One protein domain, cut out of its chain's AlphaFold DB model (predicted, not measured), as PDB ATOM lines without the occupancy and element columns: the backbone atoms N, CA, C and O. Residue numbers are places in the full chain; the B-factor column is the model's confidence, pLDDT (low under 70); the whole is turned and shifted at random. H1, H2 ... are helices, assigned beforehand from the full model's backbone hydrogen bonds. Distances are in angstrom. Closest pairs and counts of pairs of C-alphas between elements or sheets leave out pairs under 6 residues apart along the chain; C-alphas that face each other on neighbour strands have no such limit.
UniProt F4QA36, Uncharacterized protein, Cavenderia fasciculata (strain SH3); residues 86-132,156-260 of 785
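AT A GLANCE: This is residues 86 to 132 and 156 to 260 of the 785 residues of an uncharacterized protein of Cavenderia fasciculata (strain SH3) (UniProt F4QA36). Look for helices stacked in layers along the longest axis: the long hairpin of H1 and H2 at one end, H3 and H4 packed on H1, then H5 and H6, with H8 and little H7 at the far end. H1, H3 and H4 run side by side, while H8 is about perpendicular to H5 and H6. The printed part has 152 residues, with eight named helices, H1 to H8 in chain order, and no named strand: all helix. It is compact, radius of gyration of the C-alphas 16.4 A, with spans of 47 by 36 by 32 A.

IN THESE COORDINATES: Find C-alpha 86 at (234.194, 169.095, 259.887); from there H1, residues 86 to 110, runs 35.6 A. H2 is residues 112 to 132, 32.3 A; H3 157 to 165; H4 171 to 193, 30.6 A; H5 199 to 209; H6 216 to 232, 24.9 A; H7 238 to 241; H8 243 to 258, ending at C-alpha 258 (231.871, 183.339, 218.892).

HOW THE PARTS SIT: Start at H1: its residues 101 to 108 touch H2 in a hairpin, closest C-alphas Val 108 and Ala 114, 4.9 A. Its residues 91 to 98 touch H3, closest C-alphas Ala 98 and Val 161, 6.8 A. Its residues 95 to 106 touch H4 at a shallow tilt of 19 degrees, the same way, closest C-alphas Leu 102 and Leu 188, 7.4 A. Farther out, H3 touches H5, closest C-alphas Phe 163 and Ile 204, 5.9 A. Residues 179 to 186 of H4 touch H6 at a steep tilt of 53 degrees, closest C-alphas Asp 183 and Leu 221, 6.5 A. Residues 252 to 256 of H8 touch H6 at 77 degrees, about perpendicular, closest C-alphas Gln 223 and Ile 255, 6.3 A. H7 is close to H8 but not clearly touching, closest C-alphas Ile 239 and Phe 245, 6.5 A. Every O i to N i+4 pair is within hydrogen-bond range in H1, H3 and H5, against 14 of 17 in H2, 13 of 19 in H4, 11 of 13 in H6 and 10 of 12 in H8; H7 is too short for one.

THE WHOLE: The C-alphas farthest apart, Ser 131 and Ala 260, are 48.4 A apart. Residues 133 to 155 are cut out, and C-alphas 132 and 156 are 17.3 A apart across the cut. Of the links printed whole, none is long. In this model pLDDT is under 70 at residues 86 to 132, 170 to 174, 193 and 216.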
ATOM      1  N   GLN A  86     235.618 168.843 259.667       43.00
ATOM      2  CA  GLN A  86     234.194 169.095 259.887       43.00
ATOM      3  C   GLN A  86     233.555 170.011 258.835       43.00
ATOM      4  O   GLN A  86     232.401 169.785 258.484       43.00
ATOM      5  N   ASP A  87     234.250 171.027 258.327       45.88
ATOM      6  CA  ASP A  87     233.669 171.974 257.367       45.88
ATOM      7  C   ASP A  87     233.629 171.383 255.953       45.88
ATOM      8  O   ASP A  87     232.647 171.571 255.233       45.88
ATOM      9  N   VAL A  88     234.621 170.556 255.602       45.75
ATOM     10  CA  VAL A  88     234.580 169.713 254.396       45.75
ATOM     11  C   VAL A  88     233.428 168.706 254.494       45.75
ATOM     12  O   VAL A  88     232.651 168.562 253.552       45.75
ATOM     13  N   LEU A  89     233.242 168.061 255.652       47.12
ATOM     14  CA  LEU A  89     232.152 167.107 255.872       47.12
ATOM     15  C   LEU A  89     230.763 167.774 255.855       47.12
ATOM     16  O   LEU A  89     229.826 167.208 255.287       47.12
ATOM     17  N   LYS A  90     230.611 168.976 256.432       49.81
ATOM     18  CA  LYS A  90     229.383 169.790 256.336       49.81
ATOM     19  C   LYS A  90     229.071 170.128 254.878       49.81
ATOM     20  O   LYS A  90     227.933 169.955 254.452       49.81
ATOM     21  N   LEU A  91     230.075 170.550 254.107       49.59
ATOM     22  CA  LEU A  91     229.933 170.894 252.692       49.59
ATOM     23  C   LEU A  91     229.535 169.681 251.836       49.59
ATOM     24  O   LEU A  91     228.593 169.769 251.053       49.59
ATOM     25  N   VAL A  92     230.196 168.534 252.023       49.09
ATOM     26  CA  VAL A  92     229.860 167.273 251.336       49.09
ATOM     27  C   VAL A  92     228.434 166.829 251.667       49.09
ATOM     28  O   VAL A  92     227.689 166.456 250.763       49.09
ATOM     29  N   ARG A  93     228.008 166.935 252.934       53.72
ATOM     30  CA  ARG A  93     226.617 166.665 253.340       53.72
ATOM     31  C   ARG A  93     225.630 167.634 252.691       53.72
ATOM     32  O   ARG A  93     224.582 167.186 252.236       53.72
ATOM     33  N   LEU A  94     225.964 168.923 252.605       55.66
ATOM     34  CA  LEU A  94     225.121 169.925 251.951       55.66
ATOM     35  C   LEU A  94     224.956 169.630 250.451       55.66
ATOM     36  O   LEU A  94     223.842 169.692 249.947       55.66
ATOM     37  N   LEU A  95     226.034 169.251 249.755       51.25
ATOM     38  CA  LEU A  95     226.021 168.922 248.323       51.25
ATOM     39  C   LEU A  95     225.292 167.603 248.022       51.25
ATOM     40  O   LEU A  95     224.482 167.552 247.095       51.25
ATOM     41  N   LEU A  96     225.507 166.555 248.827       52.81
ATOM     42  CA  LEU A  96     224.748 165.298 248.748       52.81
ATOM     43  C   LEU A  96     223.255 165.522 248.986       52.81
ATOM     44  O   LEU A  96     222.413 165.003 248.256       52.81
ATOM     45  N   ALA A  97     222.903 166.313 249.996       54.09
ATOM     46  CA  ALA A  97     221.508 166.558 250.319       54.09
ATOM     47  C   ALA A  97     220.849 167.538 249.318       54.09
ATOM     48  O   ALA A  97     219.676 167.375 248.999       54.09
ATOM     49  N   ALA A  98     221.604 168.467 248.721       51.50
ATOM     50  CA  ALA A  98     221.166 169.310 247.604       51.50
ATOM     51  C   ALA A  98     220.893 168.517 246.316       51.50
ATOM     52  O   ALA A  98     219.843 168.679 245.700       51.50
ATOM     53  N   THR A  99     221.811 167.629 245.923       51.53
ATOM     54  CA  THR A  99     221.606 166.717 244.781       51.53
ATOM     55  C   THR A  99     220.460 165.740 245.046       51.53
ATOM     56  O   THR A  99     219.660 165.483 244.147       51.53
ATOM     57  N   THR A 100     220.291 165.288 246.292       54.03
ATOM     58  CA  THR A 100     219.121 164.503 246.717       54.03
ATOM     59  C   THR A 100     217.821 165.310 246.609       54.03
ATOM     60  O   THR A 100     216.837 164.781 246.099       54.03
ATOM     61  N   ILE A 101     217.794 166.593 247.003       55.94
ATOM     62  CA  ILE A 101     216.621 167.459 246.786       55.94
ATOM     63  C   ILE A 101     216.335 167.627 245.297       55.94
ATOM     64  O   ILE A 101     215.194 167.440 244.901       55.94
ATOM     65  N   LEU A 102     217.333 167.935 244.466       51.47
ATOM     66  CA  LEU A 102     217.158 168.081 243.015       51.47
ATOM     67  C   LEU A 102     216.570 166.809 242.380       51.47
ATOM     68  O   LEU A 102     215.663 166.880 241.549       51.47
ATOM     69  N   TYR A 103     217.034 165.639 242.822       52.91
ATOM     70  CA  TYR A 103     216.508 164.340 242.407       52.91
ATOM     71  C   TYR A 103     215.063 164.105 242.889       52.91
ATOM     72  O   TYR A 103     214.207 163.693 242.104       52.91
ATOM     73  N   ILE A 104     214.751 164.439 244.147       51.34
ATOM     74  CA  ILE A 104     213.385 164.377 244.696       51.34
ATOM     75  C   ILE A 104     212.460 165.372 243.982       51.34
ATOM     76  O   ILE A 104     211.334 165.022 243.657       51.34
ATOM     77  N   GLN A 105     212.915 166.584 243.680       48.56
ATOM     78  CA  GLN A 105     212.135 167.624 243.009       48.56
ATOM     79  C   GLN A 105     211.818 167.234 241.557       48.56
ATOM     80  O   GLN A 105     210.704 167.461 241.088       48.56
ATOM     81  N   ARG A 106     212.739 166.536 240.877       49.88
ATOM     82  CA  ARG A 106     212.473 165.868 239.593       49.88
ATOM     83  C   ARG A 106     211.409 164.772 239.728       49.88
ATOM     84  O   ARG A 106     210.491 164.722 238.913       49.88
ATOM     85  N   LEU A 107     211.490 163.935 240.769       47.06
ATOM     86  CA  LEU A 107     210.469 162.918 241.062       47.06
ATOM     87  C   LEU A 107     209.091 163.547 241.352       47.06
ATOM     88  O   LEU A 107     208.098 163.077 240.801       47.06
ATOM     89  N   VAL A 108     209.029 164.640 242.120       48.69
ATOM     90  CA  VAL A 108     207.808 165.424 242.407       48.69
ATOM     91  C   VAL A 108     207.204 166.013 241.132       48.69
ATOM     92  O   VAL A 108     206.009 165.849 240.894       48.69
ATOM     93  N   ASN A 109     208.015 166.633 240.272       45.50
ATOM     94  CA  ASN A 109     207.534 167.178 238.999       45.50
ATOM     95  C   ASN A 109     207.054 166.076 238.033       45.50
ATOM     96  O   ASN A 109     206.200 166.335 237.190       45.50
ATOM     97  N   SER A 110     207.556 164.842 238.177       48.62
ATOM     98  CA  SER A 110     207.099 163.677 237.406       48.62
ATOM     99  C   SER A 110     205.887 162.940 237.999       48.62
ATOM    100  O   SER A 110     205.269 162.152 237.288       48.62
ATOM    101  N   ASN A 111     205.536 163.154 239.277       43.78
ATOM    102  CA  ASN A 111     204.435 162.445 239.935       43.78
ATOM    103  C   ASN A 111     203.878 163.178 241.173       43.78
ATOM    104  O   ASN A 111     204.595 163.465 242.134       43.78
ATOM    105  N   ARG A 112     202.551 163.384 241.201       41.38
ATOM    106  CA  ARG A 112     201.831 164.177 242.227       41.38
ATOM    107  C   ARG A 112     201.935 163.664 243.675       41.38
ATOM    108  O   ARG A 112     201.547 164.385 244.588       41.38
ATOM    109  N   THR A 113     202.435 162.453 243.917       42.66
ATOM    110  CA  THR A 113     202.473 161.819 245.249       42.66
ATOM    111  C   THR A 113     203.699 162.157 246.104       42.66
ATOM    112  O   THR A 113     203.678 161.885 247.301       42.66
ATOM    113  N   ALA A 114     204.752 162.775 245.560       42.41
ATOM    114  CA  ALA A 114     205.994 163.021 246.312       42.41
ATOM    115  C   ALA A 114     206.020 164.334 247.139       42.41
ATOM    116  O   ALA A 114     207.013 164.620 247.811       42.41
ATOM    117  N   TYR A 115     204.929 165.113 247.141       39.97
ATOM    118  CA  TYR A 115     204.819 166.395 247.863       39.97
ATOM    119  C   TYR A 115     205.106 166.256 249.375       39.97
ATOM    120  O   TYR A 115     205.830 167.060 249.958       39.97
ATOM    121  N   PHE A 116     204.634 165.162 249.984       37.53
ATOM    122  CA  PHE A 116     204.799 164.857 251.414       37.53
ATOM    123  C   PHE A 116     206.255 164.540 251.816       37.53
ATOM    124  O   PHE A 116     206.648 164.697 252.973       37.53
ATOM    125  N   THR A 117     207.079 164.094 250.862       43.50
ATOM    126  CA  THR A 117     208.509 163.828 251.081       43.50
ATOM    127  C   THR A 117     209.320 165.121 250.988       43.50
ATOM    128  O   THR A 117     210.249 165.320 251.769       43.50
ATOM    129  N   PHE A 118     208.943 166.022 250.076       42.53
ATOM    130  CA  PHE A 118     209.585 167.327 249.906       42.53
ATOM    131  C   PHE A 118     209.426 168.212 251.153       42.53
ATOM    132  O   PHE A 118     210.401 168.802 251.611       42.53
ATOM    133  N   GLU A 119     208.237 168.232 251.760       41.62
ATOM    134  CA  GLU A 119     207.949 168.996 252.984       41.62
ATOM    135  C   GLU A 119     208.820 168.553 254.176       41.62
ATOM    136  O   GLU A 119     209.433 169.382 254.851       41.62
ATOM    137  N   LYS A 120     208.979 167.237 254.389       41.12
ATOM    138  CA  LYS A 120     209.845 166.700 255.455       41.12
ATOM    139  C   LYS A 120     211.331 166.970 255.223       41.12
ATOM    140  O   LYS A 120     212.055 167.224 256.184       41.12
ATOM    141  N   VAL A 121     211.791 166.938 253.971       41.97
ATOM    142  CA  VAL A 121     213.174 167.311 253.635       41.97
ATOM    143  C   VAL A 121     213.379 168.816 253.832       41.97
ATOM    144  O   VAL A 121     214.366 169.207 254.446       41.97
ATOM    145  N   SER A 122     212.428 169.661 253.422       40.69
ATOM    146  CA  SER A 122     212.478 171.109 253.663       40.69
ATOM    147  C   SER A 122     212.574 171.439 255.160       40.69
ATOM    148  O   SER A 122     213.475 172.180 255.550       40.69
ATOM    149  N   LEU A 123     211.756 170.806 256.010       43.44
ATOM    150  CA  LEU A 123     211.818 170.954 257.472       43.44
ATOM    151  C   LEU A 123     213.162 170.507 258.075       43.44
ATOM    152  O   LEU A 123     213.684 171.166 258.975       43.44
ATOM    153  N   PHE A 124     213.753 169.419 257.567       40.56
ATOM    154  CA  PHE A 124     215.088 168.969 257.977       40.56
ATOM    155  C   PHE A 124     216.182 169.977 257.592       40.56
ATOM    156  O   PHE A 124     217.132 170.191 258.341       40.56
ATOM    157  N   PHE A 125     216.044 170.651 256.451       45.22
ATOM    158  CA  PHE A 125     216.964 171.719 256.073       45.22
ATOM    159  C   PHE A 125     216.754 172.997 256.882       45.22
ATOM    160  O   PHE A 125     217.746 173.604 257.272       45.22
ATOM    161  N   SER A 126     215.517 173.382 257.211       42.03
ATOM    162  CA  SER A 126     215.256 174.524 258.098       42.03
ATOM    163  C   SER A 126     215.906 174.351 259.476       42.03
ATOM    164  O   SER A 126     216.452 175.319 260.005       42.03
ATOM    165  N   SER A 127     215.932 173.135 260.039       38.69
ATOM    166  CA  SER A 127     216.602 172.878 261.325       38.69
ATOM    167  C   SER A 127     218.135 172.873 261.221       38.69
ATOM    168  O   SER A 127     218.807 173.438 262.086       38.69
ATOM    169  N   VAL A 128     218.707 172.333 260.137       41.66
ATOM    170  CA  VAL A 128     220.156 172.430 259.866       41.66
ATOM    171  C   VAL A 128     220.579 173.888 259.624       41.66
ATOM    172  O   VAL A 128     221.607 174.324 260.143       41.66
ATOM    173  N   TYR A 129     219.774 174.673 258.904       43.47
ATOM    174  CA  TYR A 129     220.047 176.081 258.602       43.47
ATOM    175  C   TYR A 129     219.949 176.970 259.852       43.47
ATOM    176  O   TYR A 129     220.821 177.811 260.066       43.47
ATOM    177  N   ALA A 130     218.972 176.720 260.735       39.09
ATOM    178  CA  ALA A 130     218.866 177.389 262.036       39.09
ATOM    179  C   ALA A 130     220.136 177.205 262.892       39.09
ATOM    180  O   ALA A 130     220.641 178.169 263.465       39.09
ATOM    181  N   SER A 131     220.723 175.999 262.897       34.84
ATOM    182  CA  SER A 131     221.978 175.735 263.623       34.84
ATOM    183  C   SER A 131     223.192 176.503 263.077       34.84
ATOM    184  O   SER A 131     224.139 176.743 263.815       34.84
ATOM    185  N   SER A 132     223.158 176.925 261.806       37.19
ATOM    186  CA  SER A 132     224.238 177.679 261.153       37.19
ATOM    187  C   SER A 132     224.078 179.204 261.245       37.19
ATOM    188  O   SER A 132     225.007 179.925 260.874       37.19
ATOM    189  N   SER A 156     215.511 180.436 247.138       72.25
ATOM    190  CA  SER A 156     215.416 179.183 246.383       72.25
ATOM    191  C   SER A 156     216.470 178.202 246.888       72.25
ATOM    192  O   SER A 156     217.614 178.585 247.137       72.25
ATOM    193  N   ILE A 157     216.127 176.916 246.994       75.38
ATOM    194  CA  ILE A 157     217.108 175.874 247.342       75.38
ATOM    195  C   ILE A 157     218.296 175.936 246.366       75.38
ATOM    196  O   ILE A 157     219.443 175.786 246.778       75.38
ATOM    197  N   ILE A 158     218.033 176.267 245.098       78.69
ATOM    198  CA  ILE A 158     219.054 176.507 244.074       78.69
ATOM    199  C   ILE A 158     219.980 177.668 244.454       78.69
ATOM    200  O   ILE A 158     221.195 177.511 244.390       78.69
ATOM    201  N   ASP A 159     219.432 178.802 244.896       78.12
ATOM    202  CA  ASP A 159     220.217 179.977 245.298       78.12
ATOM    203  C   ASP A 159     221.083 179.666 246.525       78.12
ATOM    204  O   ASP A 159     222.252 180.044 246.563       78.12
ATOM    205  N   THR A 160     220.553 178.907 247.489       79.81
ATOM    206  CA  THR A 160     221.299 178.439 248.669       79.81
ATOM    207  C   THR A 160     222.463 177.523 248.278       79.81
ATOM    208  O   THR A 160     223.565 177.657 248.812       79.81
ATOM    209  N   VAL A 161     222.257 176.616 247.319       80.50
ATOM    210  CA  VAL A 161     223.299 175.693 246.836       80.50
ATOM    211  C   VAL A 161     224.347 176.423 246.002       80.50
ATOM    212  O   VAL A 161     225.539 176.239 246.236       80.50
ATOM    213  N   LEU A 162     223.936 177.309 245.089       84.25
ATOM    214  CA  LEU A 162     224.849 178.177 244.341       84.25
ATOM    215  C   LEU A 162     225.656 179.072 245.298       84.25
ATOM    216  O   LEU A 162     226.871 179.215 245.141       84.25
ATOM    217  N   PHE A 163     225.024 179.627 246.338       83.25
ATOM    218  CA  PHE A 163     225.718 180.405 247.360       83.25
ATOM    219  C   PHE A 163     226.737 179.552 248.123       83.25
ATOM    220  O   PHE A 163     227.866 180.008 248.312       83.25
ATOM    221  N   ALA A 164     226.396 178.319 248.507       80.81
ATOM    222  CA  ALA A 164     227.333 177.400 249.149       80.81
ATOM    223  C   ALA A 164     228.528 177.062 248.239       80.81
ATOM    224  O   ALA A 164     229.671 177.182 248.682       80.81
ATOM    225  N   LEU A 165     228.281 176.754 246.958       83.12
ATOM    226  CA  LEU A 165     229.321 176.566 245.937       83.12
ATOM    227  C   LEU A 165     230.243 177.798 245.846       83.12
ATOM    228  O   LEU A 165     231.462 177.650 245.818       83.12
ATOM    229  N   SER A 166     229.692 179.016 245.917       83.50
ATOM    230  CA  SER A 166     230.471 180.269 245.888       83.50
ATOM    231  C   SER A 166     231.394 180.499 247.096       83.50
ATOM    232  O   SER A 166     232.218 181.417 247.066       83.50
ATOM    233  N   LYS A 167     231.252 179.720 248.181       83.25
ATOM    234  CA  LYS A 167     232.122 179.798 249.372       83.25
ATOM    235  C   LYS A 167     233.243 178.766 249.374       83.25
ATOM    236  O   LYS A 167     234.147 178.880 250.204       83.25
ATOM    237  N   ILE A 168     233.223 177.804 248.454       80.00
ATOM    238  CA  ILE A 168     234.309 176.840 248.283       80.00
ATOM    239  C   ILE A 168     235.475 177.555 247.584       80.00
ATOM    240  O   ILE A 168     235.283 178.258 246.595       80.00
ATOM    241  N   LYS A 169     236.684 177.431 248.145       74.94
ATOM    242  CA  LYS A 169     237.892 178.142 247.673       74.94
ATOM    243  C   LYS A 169     239.065 177.222 247.313       74.94
ATOM    244  O   LYS A 169     240.108 177.710 246.890       74.94
ATOM    245  N   GLN A 170     238.945 175.910 247.531       68.25
ATOM    246  CA  GLN A 170     240.055 174.961 247.375       68.25
ATOM    247  C   GLN A 170     240.033 174.256 246.016       68.25
ATOM    248  O   GLN A 170     239.256 173.328 245.795       68.25
ATOM    249  N   GLN A 171     240.944 174.653 245.131       60.47
ATOM    250  CA  GLN A 171     241.016 174.166 243.750       60.47
ATOM    251  C   GLN A 171     241.340 172.668 243.630       60.47
ATOM    252  O   GLN A 171     240.717 171.974 242.835       60.47
ATOM    253  N   CYS A 172     242.259 172.148 244.451       50.88
ATOM    254  CA  CYS A 172     242.932 170.862 244.212       50.88
ATOM    255  C   CYS A 172     242.030 169.613 244.142       50.88
ATOM    256  O   CYS A 172     242.469 168.602 243.606       50.88
ATOM    257  N   TYR A 173     240.810 169.666 244.690       52.84
ATOM    258  CA  TYR A 173     239.879 168.526 244.715       52.84
ATOM    259  C   TYR A 173     238.408 168.889 244.452       52.84
ATOM    260  O   TYR A 173     237.668 168.062 243.931       52.84
ATOM    261  N   SER A 174     237.955 170.102 244.798       60.59
ATOM    262  CA  SER A 174     236.520 170.442 244.715       60.59
ATOM    263  C   SER A 174     236.022 170.772 243.304       60.59
ATOM    264  O   SER A 174     234.817 170.786 243.075       60.59
ATOM    265  N   GLU A 175     236.924 171.014 242.353       71.56
ATOM    266  CA  GLU A 175     236.586 171.554 241.033       71.56
ATOM    267  C   GLU A 175     235.669 170.640 240.201       71.56
ATOM    268  O   GLU A 175     234.663 171.118 239.681       71.56
ATOM    269  N   SER A 176     235.949 169.329 240.125       76.19
ATOM    270  CA  SER A 176     235.086 168.383 239.386       76.19
ATOM    271  C   SER A 176     233.677 168.353 239.978       76.19
ATOM    272  O   SER A 176     232.703 168.593 239.273       76.19
ATOM    273  N   LEU A 177     233.583 168.198 241.304       78.38
ATOM    274  CA  LEU A 177     232.319 168.164 242.038       78.38
ATOM    275  C   LEU A 177     231.506 169.456 241.862       78.38
ATOM    276  O   LEU A 177     230.280 169.407 241.765       78.38
ATOM    277  N   ILE A 178     232.167 170.615 241.808       82.12
ATOM    278  CA  ILE A 178     231.509 171.909 241.593       82.12
ATOM    279  C   ILE A 178     230.941 171.996 240.181       82.12
ATOM    280  O   ILE A 178     229.777 172.359 240.037       82.12
ATOM    281  N   PHE A 179     231.705 171.622 239.154       83.88
ATOM    282  CA  PHE A 179     231.206 171.639 237.779       83.88
ATOM    283  C   PHE A 179     230.149 170.558 237.511       83.88
ATOM    284  O   PHE A 179     229.180 170.840 236.813       83.88
ATOM    285  N   GLU A 180     230.249 169.375 238.120       82.50
ATOM    286  CA  GLU A 180     229.199 168.343 238.105       82.50
ATOM    287  C   GLU A 180     227.910 168.839 238.780       82.50
ATOM    288  O   GLU A 180     226.812 168.670 238.246       82.50
ATOM    289  N   THR A 181     228.028 169.517 239.929       83.25
ATOM    290  CA  THR A 181     226.875 170.115 240.621       83.25
ATOM    291  C   THR A 181     226.273 171.262 239.802       83.25
ATOM    292  O   THR A 181     225.052 171.372 239.708       83.25
ATOM    293  N   LEU A 182     227.106 172.095 239.168       85.38
ATOM    294  CA  LEU A 182     226.660 173.154 238.260       85.38
ATOM    295  C   LEU A 182     225.971 172.595 237.014       85.38
ATOM    296  O   LEU A 182     224.961 173.158 236.613       85.38
ATOM    297  N   ASP A 183     226.454 171.497 236.429       84.19
ATOM    298  CA  ASP A 183     225.808 170.823 235.296       84.19
ATOM    299  C   ASP A 183     224.452 170.221 235.695       84.19
ATOM    300  O   ASP A 183     223.458 170.388 234.987       84.19
ATOM    301  N   ALA A 184     224.367 169.604 236.877       82.81
ATOM    302  CA  ALA A 184     223.105 169.109 237.423       82.81
ATOM    303  C   ALA A 184     222.092 170.248 237.655       82.81
ATOM    304  O   ALA A 184     220.946 170.146 237.213       82.81
ATOM    305  N   ILE A 185     222.509 171.353 238.287       83.06
ATOM    306  CA  ILE A 185     221.676 172.555 238.471       83.06
ATOM    307  C   ILE A 185     221.290 173.156 237.115       83.06
ATOM    308  O   ILE A 185     220.134 173.521 236.903       83.06
ATOM    309  N   TRP A 186     222.235 173.249 236.181       84.12
ATOM    310  CA  TRP A 186     222.013 173.804 234.855       84.12
ATOM    311  C   TRP A 186     220.935 173.032 234.097       84.12
ATOM    312  O   TRP A 186     219.949 173.631 233.664       84.12
ATOM    313  N   ARG A 187     221.082 171.707 233.987       80.12
ATOM    314  CA  ARG A 187     220.127 170.840 233.285       80.12
ATOM    315  C   ARG A 187     218.747 170.884 233.943       80.12
ATOM    316  O   ARG A 187     217.774 171.197 233.263       80.12
ATOM    317  N   LEU A 188     218.680 170.633 235.253       75.94
ATOM    318  CA  LEU A 188     217.418 170.448 235.983       75.94
ATOM    319  C   LEU A 188     216.670 171.754 236.287       75.94
ATOM    320  O   LEU A 188     215.449 171.735 236.429       75.94
ATOM    321  N   HIS A 189     217.375 172.883 236.429       78.25
ATOM    322  CA  HIS A 189     216.755 174.157 236.797       78.25
ATOM    323  C   HIS A 189     216.689 175.146 235.633       78.25
ATOM    324  O   HIS A 189     215.596 175.591 235.283       78.25
ATOM    325  N   TYR A 190     217.824 175.476 235.012       80.19
ATOM    326  CA  TYR A 190     217.894 176.572 234.039       80.19
ATOM    327  C   TYR A 190     217.496 176.151 232.619       80.19
ATOM    328  O   TYR A 190     216.695 176.838 231.982       80.19
ATOM    329  N   LYS A 191     218.000 175.009 232.138       78.94
ATOM    330  CA  LYS A 191     217.790 174.521 230.767       78.94
ATOM    331  C   LYS A 191     216.364 174.026 230.529       78.94
ATOM    332  O   LYS A 191     215.739 174.435 229.554       78.94
ATOM    333  N   GLU A 192     215.842 173.181 231.419       73.56
ATOM    334  CA  GLU A 192     214.493 172.611 231.284       73.56
ATOM    335  C   GLU A 192     213.383 173.649 231.539       73.56
ATOM    336  O   GLU A 192     212.420 173.706 230.776       73.56
ATOM    337  N   ASN A 193     213.528 174.526 232.544       67.31
ATOM    338  CA  ASN A 193     212.457 175.457 232.945       67.31
ATOM    339  C   ASN A 193     212.585 176.881 232.358       67.31
ATOM    340  O   ASN A 193     211.770 177.741 232.684       67.31
ATOM    341  N   ARG A 194     213.594 177.151 231.510       71.25
ATOM    342  CA  ARG A 194     213.858 178.464 230.871       71.25
ATOM    343  C   ARG A 194     213.899 179.648 231.859       71.25
ATOM    344  O   ARG A 194     213.380 180.727 231.573       71.25
ATOM    345  N   VAL A 195     214.501 179.445 233.032       74.25
ATOM    346  CA  VAL A 195     214.514 180.441 234.118       74.25
ATOM    347  C   VAL A 195     215.396 181.642 233.759       74.25
ATOM    348  O   VAL A 195     216.582 181.494 233.469       74.25
ATOM    349  N   ILE A 196     214.813 182.839 233.837       77.81
ATOM    350  CA  ILE A 196     215.521 184.124 233.765       77.81
ATOM    351  C   ILE A 196     216.289 184.317 235.078       77.81
ATOM    352  O   ILE A 196     215.669 184.362 236.143       77.81
ATOM    353  N   ILE A 197     217.620 184.442 235.014       85.31
ATOM    354  CA  ILE A 197     218.422 184.743 236.211       85.31
ATOM    355  C   ILE A 197     218.367 186.219 236.576       85.31
ATOM    356  O   ILE A 197     218.353 187.096 235.713       85.31
ATOM    357  N   LYS A 198     218.398 186.486 237.880       86.31
ATOM    358  CA  LYS A 198     218.484 187.839 238.432       86.31
ATOM    359  C   LYS A 198     219.933 188.267 238.682       86.31
ATOM    360  O   LYS A 198     220.852 187.446 238.742       86.31
ATOM    361  N   THR A 199     220.128 189.565 238.896       84.81
ATOM    362  CA  THR A 199     221.419 190.202 239.212       84.81
ATOM    363  C   THR A 199     222.137 189.543 240.399       84.81
ATOM    364  O   THR A 199     223.357 189.384 240.377       84.81
ATOM    365  N   GLU A 200     221.395 189.099 241.417       85.75
ATOM    366  CA  GLU A 200     221.931 188.418 242.600       85.75
ATOM    367  C   GLU A 200     222.509 187.039 242.242       85.75
ATOM    368  O   GLU A 200     223.590 186.674 242.702       85.75
ATOM    369  N   GLN A 201     221.838 186.293 241.361       86.31
ATOM    370  CA  GLN A 201     222.315 184.994 240.880       86.31
ATOM    371  C   GLN A 201     223.554 185.155 239.991       86.31
ATOM    372  O   GLN A 201     224.503 184.381 240.131       86.31
ATOM    373  N   ILE A 202     223.609 186.199 239.151       90.00
ATOM    374  CA  ILE A 202     224.823 186.553 238.392       90.00
ATOM    375  C   ILE A 202     226.001 186.787 239.353       90.00
ATOM    376  O   ILE A 202     227.071 186.217 239.148       90.00
ATOM    377  N   HIS A 203     225.814 187.550 240.436       87.88
ATOM    378  CA  HIS A 203     226.850 187.737 241.462       87.88
ATOM    379  C   HIS A 203     227.347 186.413 242.065       87.88
ATOM    380  O   HIS A 203     228.553 186.252 242.272       87.88
ATOM    381  N   ILE A 204     226.447 185.462 242.330       89.12
ATOM    382  CA  ILE A 204     226.813 184.147 242.869       89.12
ATOM    383  C   ILE A 204     227.648 183.357 241.848       89.12
ATOM    384  O   ILE A 204     228.726 182.880 242.203       89.12
ATOM    385  N   PHE A 205     227.222 183.284 240.581       90.50
ATOM    386  CA  PHE A 205     227.999 182.634 239.515       90.50
ATOM    387  C   PHE A 205     229.392 183.257 239.344       90.50
ATOM    388  O   PHE A 205     230.388 182.537 239.304       90.50
ATOM    389  N   LEU A 206     229.491 184.589 239.320       90.06
ATOM    390  CA  LEU A 206     230.776 185.292 239.234       90.06
ATOM    391  C   LEU A 206     231.685 184.996 240.438       90.06
ATOM    392  O   LEU A 206     232.896 184.855 240.276       90.06
ATOM    393  N   SER A 207     231.116 184.843 241.637       88.31
ATOM    394  CA  SER A 207     231.867 184.432 242.830       88.31
ATOM    395  C   SER A 207     232.342 182.975 242.770       88.31
ATOM    396  O   SER A 207     233.346 182.663 243.408       88.31
ATOM    397  N   ILE A 208     231.676 182.092 242.014       86.69
ATOM    398  CA  ILE A 208     232.166 180.731 241.735       86.69
ATOM    399  C   ILE A 208     233.319 180.798 240.718       86.69
ATOM    400  O   ILE A 208     234.429 180.364 241.018       86.69
ATOM    401  N   PHE A 209     233.115 181.420 239.551       87.56
ATOM    402  CA  PHE A 209     234.129 181.489 238.478       87.56
ATOM    403  C   PHE A 209     235.369 182.337 238.820       87.56
ATOM    404  O   PHE A 209     236.402 182.247 238.160       87.56
ATOM    405  N   LYS A 210     235.320 183.106 239.914       86.00
ATOM    406  CA  LYS A 210     236.505 183.703 240.549       86.00
ATOM    407  C   LYS A 210     237.537 182.655 240.998       86.00
ATOM    408  O   LYS A 210     238.731 182.950 241.017       86.00
ATOM    409  N   HIS A 211     237.082 181.474 241.417       81.69
ATOM    410  CA  HIS A 211     237.903 180.457 242.081       81.69
ATOM    411  C   HIS A 211     238.210 179.231 241.208       81.69
ATOM    412  O   HIS A 211     239.212 178.560 241.461       81.69
ATOM    413  N   TYR A 212     237.407 178.982 240.173       80.88
ATOM    414  CA  TYR A 212     237.468 177.789 239.324       80.88
ATOM    415  C   TYR A 212     237.601 178.168 237.851       80.88
ATOM    416  O   TYR A 212     237.000 179.149 237.415       80.88
ATOM    417  N   GLN A 213     238.376 177.390 237.093       78.19
ATOM    418  CA  GLN A 213     238.513 177.552 235.645       78.19
ATOM    419  C   GLN A 213     237.869 176.359 234.945       78.19
ATOM    420  O   GLN A 213     237.998 175.221 235.389       78.19
ATOM    421  N   PHE A 214     237.160 176.621 233.851       73.81
ATOM    422  CA  PHE A 214     236.584 175.557 233.039       73.81
ATOM    423  C   PHE A 214     237.687 174.727 232.378       73.81
ATOM    424  O   PHE A 214     238.695 175.271 231.924       73.81
ATOM    425  N   LYS A 215     237.473 173.412 232.311       77.19
ATOM    426  CA  LYS A 215     238.324 172.472 231.570       77.19
ATOM    427  C   LYS A 215     237.717 172.163 230.204       77.19
ATOM    428  O   LYS A 215     236.506 172.279 230.024       77.19
ATOM    429  N   ASP A 216     238.540 171.712 229.258       69.81
ATOM    430  CA  ASP A 216     238.136 171.473 227.859       69.81
ATOM    431  C   ASP A 216     236.924 170.530 227.726       69.81
ATOM    432  O   ASP A 216     236.080 170.690 226.845       69.81
ATOM    433  N   ASN A 217     236.777 169.577 228.652       74.19
ATOM    434  CA  ASN A 217     235.651 168.641 228.709       74.19
ATOM    435  C   ASN A 217     234.321 169.256 229.205       74.19
ATOM    436  O   ASN A 217     233.313 168.556 229.257       74.19
ATOM    437  N   GLN A 218     234.298 170.542 229.570       79.44
ATOM    438  CA  GLN A 218     233.136 171.262 230.115       79.44
ATOM    439  C   GLN A 218     232.671 172.418 229.210       79.44
ATOM    440  O   GLN A 218     231.813 173.209 229.613       79.44
ATOM    441  N   LEU A 219     233.190 172.498 227.978       81.44
ATOM    442  CA  LEU A 219     232.973 173.607 227.042       81.44
ATOM    443  C   LEU A 219     231.486 173.961 226.829       81.44
ATOM    444  O   LEU A 219     231.130 175.137 226.798       81.44
ATOM    445  N   GLN A 220     230.597 172.962 226.742       86.31
ATOM    446  CA  GLN A 220     229.157 173.203 226.574       86.31
ATOM    447  C   GLN A 220     228.538 173.886 227.799       86.31
ATOM    448  O   GLN A 220     227.785 174.839 227.642       86.31
ATOM    449  N   LEU A 221     228.858 173.427 229.016       86.12
ATOM    450  CA  LEU A 221     228.359 174.038 230.253       86.12
ATOM    451  C   LEU A 221     228.888 175.470 230.401       86.12
ATOM    452  O   LEU A 221     228.155 176.369 230.816       86.12
ATOM    453  N   GLN A 222     230.150 175.680 230.022       87.44
ATOM    454  CA  GLN A 222     230.767 176.998 229.976       87.44
ATOM    455  C   GLN A 222     230.001 177.933 229.040       87.44
ATOM    456  O   GLN A 222     229.615 179.020 229.467       87.44
ATOM    457  N   GLN A 223     229.747 177.517 227.797       88.56
ATOM    458  CA  GLN A 223     228.976 178.287 226.818       88.56
ATOM    459  C   GLN A 223     227.555 178.572 227.308       88.56
ATOM    460  O   GLN A 223     227.122 179.723 227.292       88.56
ATOM    461  N   ASP A 224     226.861 177.545 227.794       89.12
ATOM    462  CA  ASP A 224     225.490 177.603 228.294       89.12
ATOM    463  C   ASP A 224     225.345 178.633 229.443       89.12
ATOM    464  O   ASP A 224     224.545 179.571 229.338       89.12
ATOM    465  N   ILE A 225     226.170 178.541 230.499       88.75
ATOM    466  CA  ILE A 225     226.135 179.486 231.635       88.75
ATOM    467  C   ILE A 225     226.620 180.882 231.219       88.75
ATOM    468  O   ILE A 225     226.030 181.886 231.623       88.75
ATOM    469  N   THR A 226     227.661 180.973 230.387       91.25
ATOM    470  CA  THR A 226     228.186 182.255 229.885       91.25
ATOM    471  C   THR A 226     227.125 183.023 229.103       91.25
ATOM    472  O   THR A 226     226.906 184.212 229.338       91.25
ATOM    473  N   ASN A 227     226.415 182.327 228.214       90.50
ATOM    474  CA  ASN A 227     225.305 182.884 227.458       90.50
ATOM    475  C   ASN A 227     224.171 183.325 228.389       90.50
ATOM    476  O   ASN A 227     223.623 184.409 228.191       90.50
ATOM    477  N   LEU A 228     223.834 182.541 229.421       89.50
ATOM    478  CA  LEU A 228     222.815 182.939 230.393       89.50
ATOM    479  C   LEU A 228     223.212 184.211 231.157       89.50
ATOM    480  O   LEU A 228     222.376 185.101 231.304       89.50
ATOM    481  N   ILE A 229     224.472 184.328 231.587       91.31
ATOM    482  CA  ILE A 229     224.988 185.526 232.261       91.31
ATOM    483  C   ILE A 229     224.886 186.741 231.341       91.31
ATOM    484  O   ILE A 229     224.220 187.703 231.711       91.31
ATOM    485  N   TYR A 230     225.470 186.706 230.138       92.00
ATOM    486  CA  TYR A 230     225.459 187.885 229.269       92.00
ATOM    487  C   TYR A 230     224.049 188.268 228.794       92.00
ATOM    488  O   TYR A 230     223.729 189.452 228.793       92.00
ATOM    489  N   ASN A 231     223.180 187.307 228.450       90.38
ATOM    490  CA  ASN A 231     221.808 187.609 228.007       90.38
ATOM    491  C   ASN A 231     220.968 188.343 229.076       90.38
ATOM    492  O   ASN A 231     220.031 189.047 228.704       90.38
ATOM    493  N   ASN A 232     221.292 188.170 230.366       90.00
ATOM    494  CA  ASN A 232     220.571 188.749 231.508       90.00
ATOM    495  C   ASN A 232     221.358 189.855 232.240       90.00
ATOM    496  O   ASN A 232     220.877 190.387 233.238       90.00
ATOM    497  N   LEU A 233     222.562 190.208 231.778       88.44
ATOM    498  CA  LEU A 233     223.418 191.209 232.414       88.44
ATOM    499  C   LEU A 233     222.890 192.626 232.118       88.44
ATOM    500  O   LEU A 233     222.934 193.052 230.962       88.44
ATOM    501  N   PRO A 234     222.427 193.403 233.120       85.94
ATOM    502  CA  PRO A 234     221.923 194.749 232.861       85.94
ATOM    503  C   PRO A 234     223.063 195.648 232.351       85.94
ATOM    504  O   PRO A 234     224.109 195.694 233.005       85.94
ATOM    505  N   PRO A 235     222.892 196.411 231.250       83.12
ATOM    506  CA  PRO A 235     224.001 197.139 230.630       83.12
ATOM    507  C   PRO A 235     224.740 198.086 231.581       83.12
ATOM    508  O   PRO A 235     225.960 198.144 231.568       83.12
ATOM    509  N   ARG A 236     224.021 198.775 232.475       83.62
ATOM    510  CA  ARG A 236     224.599 199.706 233.463       83.62
ATOM    511  C   ARG A 236     224.794 199.081 234.854       83.62
ATOM    512  O   ARG A 236     224.784 199.795 235.854       83.62
ATOM    513  N   SER A 237     224.933 197.756 234.942       85.38
ATOM    514  CA  SER A 237     225.065 197.053 236.223       85.38
ATOM    515  C   SER A 237     226.369 197.409 236.960       85.38
ATOM    516  O   SER A 237     227.440 197.391 236.345       85.38
ATOM    517  N   PRO A 238     226.342 197.642 238.291       85.12
ATOM    518  CA  PRO A 238     227.560 197.831 239.084       85.12
ATOM    519  C   PRO A 238     228.476 196.594 239.076       85.12
ATOM    520  O   PRO A 238     229.676 196.730 239.320       85.12
ATOM    521  N   ILE A 239     227.947 195.411 238.721       87.19
ATOM    522  CA  ILE A 239     228.711 194.168 238.518       87.19
ATOM    523  C   ILE A 239     229.912 194.380 237.593       87.19
ATOM    524  O   ILE A 239     230.987 193.849 237.869       87.19
ATOM    525  N   LEU A 240     229.766 195.190 236.537       86.00
ATOM    526  CA  LEU A 240     230.814 195.419 235.536       86.00
ATOM    527  C   LEU A 240     232.109 195.992 236.134       86.00
ATOM    528  O   LEU A 240     233.193 195.785 235.589       86.00
ATOM    529  N   LYS A 241     232.014 196.685 237.278       83.88
ATOM    530  CA  LYS A 241     233.163 197.277 237.979       83.88
ATOM    531  C   LYS A 241     233.937 196.267 238.839       83.88
ATOM    532  O   LYS A 241     235.024 196.586 239.316       83.88
ATOM    533  N   THR A 242     233.381 195.078 239.084       87.69
ATOM    534  CA  THR A 242     233.941 194.090 240.023       87.69
ATOM    535  C   THR A 242     235.139 193.341 239.433       87.69
ATOM    536  O   THR A 242     235.206 193.083 238.229       87.69
ATOM    537  N   LYS A 243     236.094 192.944 240.289       87.25
ATOM    538  CA  LYS A 243     237.242 192.118 239.865       87.25
ATOM    539  C   LYS A 243     236.788 190.719 239.440       87.25
ATOM    540  O   LYS A 243     237.377 190.120 238.550       87.25
ATOM    541  N   GLU A 244     235.720 190.232 240.060       89.31
ATOM    542  CA  GLU A 244     235.007 188.999 239.745       89.31
ATOM    543  C   GLU A 244     234.521 189.002 238.291       89.31
ATOM    544  O   GLU A 244     234.854 188.090 237.536       89.31
ATOM    545  N   PHE A 245     233.816 190.059 237.870       90.25
ATOM    546  CA  PHE A 245     233.387 190.199 236.479       90.25
ATOM    547  C   PHE A 245     234.569 190.334 235.516       90.25
ATOM    548  O   PHE A 245     234.557 189.704 234.467       90.25
ATOM    549  N   GLN A 246     235.619 191.085 235.865       88.12
ATOM    550  CA  GLN A 246     236.811 191.217 235.012       88.12
ATOM    551  C   GLN A 246     237.529 189.872 234.789       88.12
ATOM    552  O   GLN A 246     237.956 189.581 233.671       88.12
ATOM    553  N   LEU A 247     237.634 189.034 235.828       88.00
ATOM    554  CA  LEU A 247     238.194 187.681 235.731       88.00
ATOM    555  C   LEU A 247     237.309 186.761 234.883       88.00
ATOM    556  O   LEU A 247     237.815 186.092 233.984       88.00
ATOM    557  N   PHE A 248     235.997 186.764 235.126       90.94
ATOM    558  CA  PHE A 248     235.030 186.000 234.338       90.94
ATOM    559  C   PHE A 248     235.030 186.418 232.861       90.94
ATOM    560  O   PHE A 248     235.101 185.567 231.976       90.94
ATOM    561  N   PHE A 249     235.017 187.723 232.579       90.62
ATOM    562  CA  PHE A 249     235.068 188.276 231.228       90.62
ATOM    563  C   PHE A 249     236.354 187.851 230.510       90.62
ATOM    564  O   PHE A 249     236.287 187.342 229.394       90.62
ATOM    565  N   LYS A 250     237.516 187.926 231.180       88.69
ATOM    566  CA  LYS A 250     238.790 187.419 230.638       88.69
ATOM    567  C   LYS A 250     238.725 185.936 230.243       88.69
ATOM    568  O   LYS A 250     239.310 185.564 229.234       88.69
ATOM    569  N   GLN A 251     238.044 185.099 231.027       86.88
ATOM    570  CA  GLN A 251     237.904 183.661 230.749       86.88
ATOM    571  C   GLN A 251     236.864 183.340 229.661       86.88
ATOM    572  O   GLN A 251     236.911 182.262 229.076       86.88
ATOM    573  N   THR A 252     235.898 184.230 229.412       90.75
ATOM    574  CA  THR A 252     234.702 183.927 228.601       90.75
ATOM    575  C   THR A 252     234.519 184.819 227.374       90.75
ATOM    576  O   THR A 252     233.600 184.591 226.587       90.75
ATOM    577  N   ILE A 253     235.404 185.795 227.155       89.12
ATOM    578  CA  ILE A 253     235.359 186.696 225.997       89.12
ATOM    579  C   ILE A 253     235.325 185.945 224.657       89.12
ATOM    580  O   ILE A 253     234.572 186.341 223.774       89.12
ATOM    581  N   GLY A 254     236.033 184.818 224.522       88.88
ATOM    582  CA  GLY A 254     235.987 184.000 223.305       88.88
ATOM    583  C   GLY A 254     234.600 183.451 222.976       88.88
ATOM    584  O   GLY A 254     234.202 183.429 221.817       88.88
ATOM    585  N   ILE A 255     233.812 183.103 223.995       90.06
ATOM    586  CA  ILE A 255     232.419 182.669 223.824       90.06
ATOM    587  C   ILE A 255     231.546 183.864 223.433       90.06
ATOM    588  O   ILE A 255     230.694 183.743 222.555       90.06
ATOM    589  N   LEU A 256     231.764 185.037 224.039       90.31
ATOM    590  CA  LEU A 256     231.059 186.258 223.640       90.31
ATOM    591  C   LEU A 256     231.342 186.607 222.168       90.31
ATOM    592  O   LEU A 256     230.402 186.925 221.445       90.31
ATOM    593  N   LEU A 257     232.595 186.488 221.713       88.38
ATOM    594  CA  LEU A 257     232.970 186.749 220.320       88.38
ATOM    595  C   LEU A 257     232.448 185.686 219.350       88.38
ATOM    596  O   LEU A 257     232.001 186.046 218.268       88.38
ATOM    597  N   LEU A 258     232.440 184.404 219.727       89.19
ATOM    598  CA  LEU A 258     231.871 183.339 218.892       89.19
ATOM    599  C   LEU A 258     230.393 183.618 218.567       89.19
ATOM    600  O   LEU A 258     229.971 183.487 217.426       89.19
ATOM    601  N   ASN A 259     229.631 184.114 219.544       90.56
ATOM    602  CA  ASN A 259     228.235 184.507 219.341       90.56
ATOM    603  C   ASN A 259     228.040 185.737 218.430       90.56
ATOM    604  O   ASN A 259     226.905 186.018 218.049       90.56
ATOM    605  N   ALA A 260     229.093 186.510 218.135       91.00
ATOM    606  CA  ALA A 260     228.995 187.679 217.261       91.00
ATOM    607  C   ALA A 260     228.880 187.277 215.783       91.00
ATOM    608  O   ALA A 260     228.294 188.018 215.000       91.00
TER     609      ALA A 260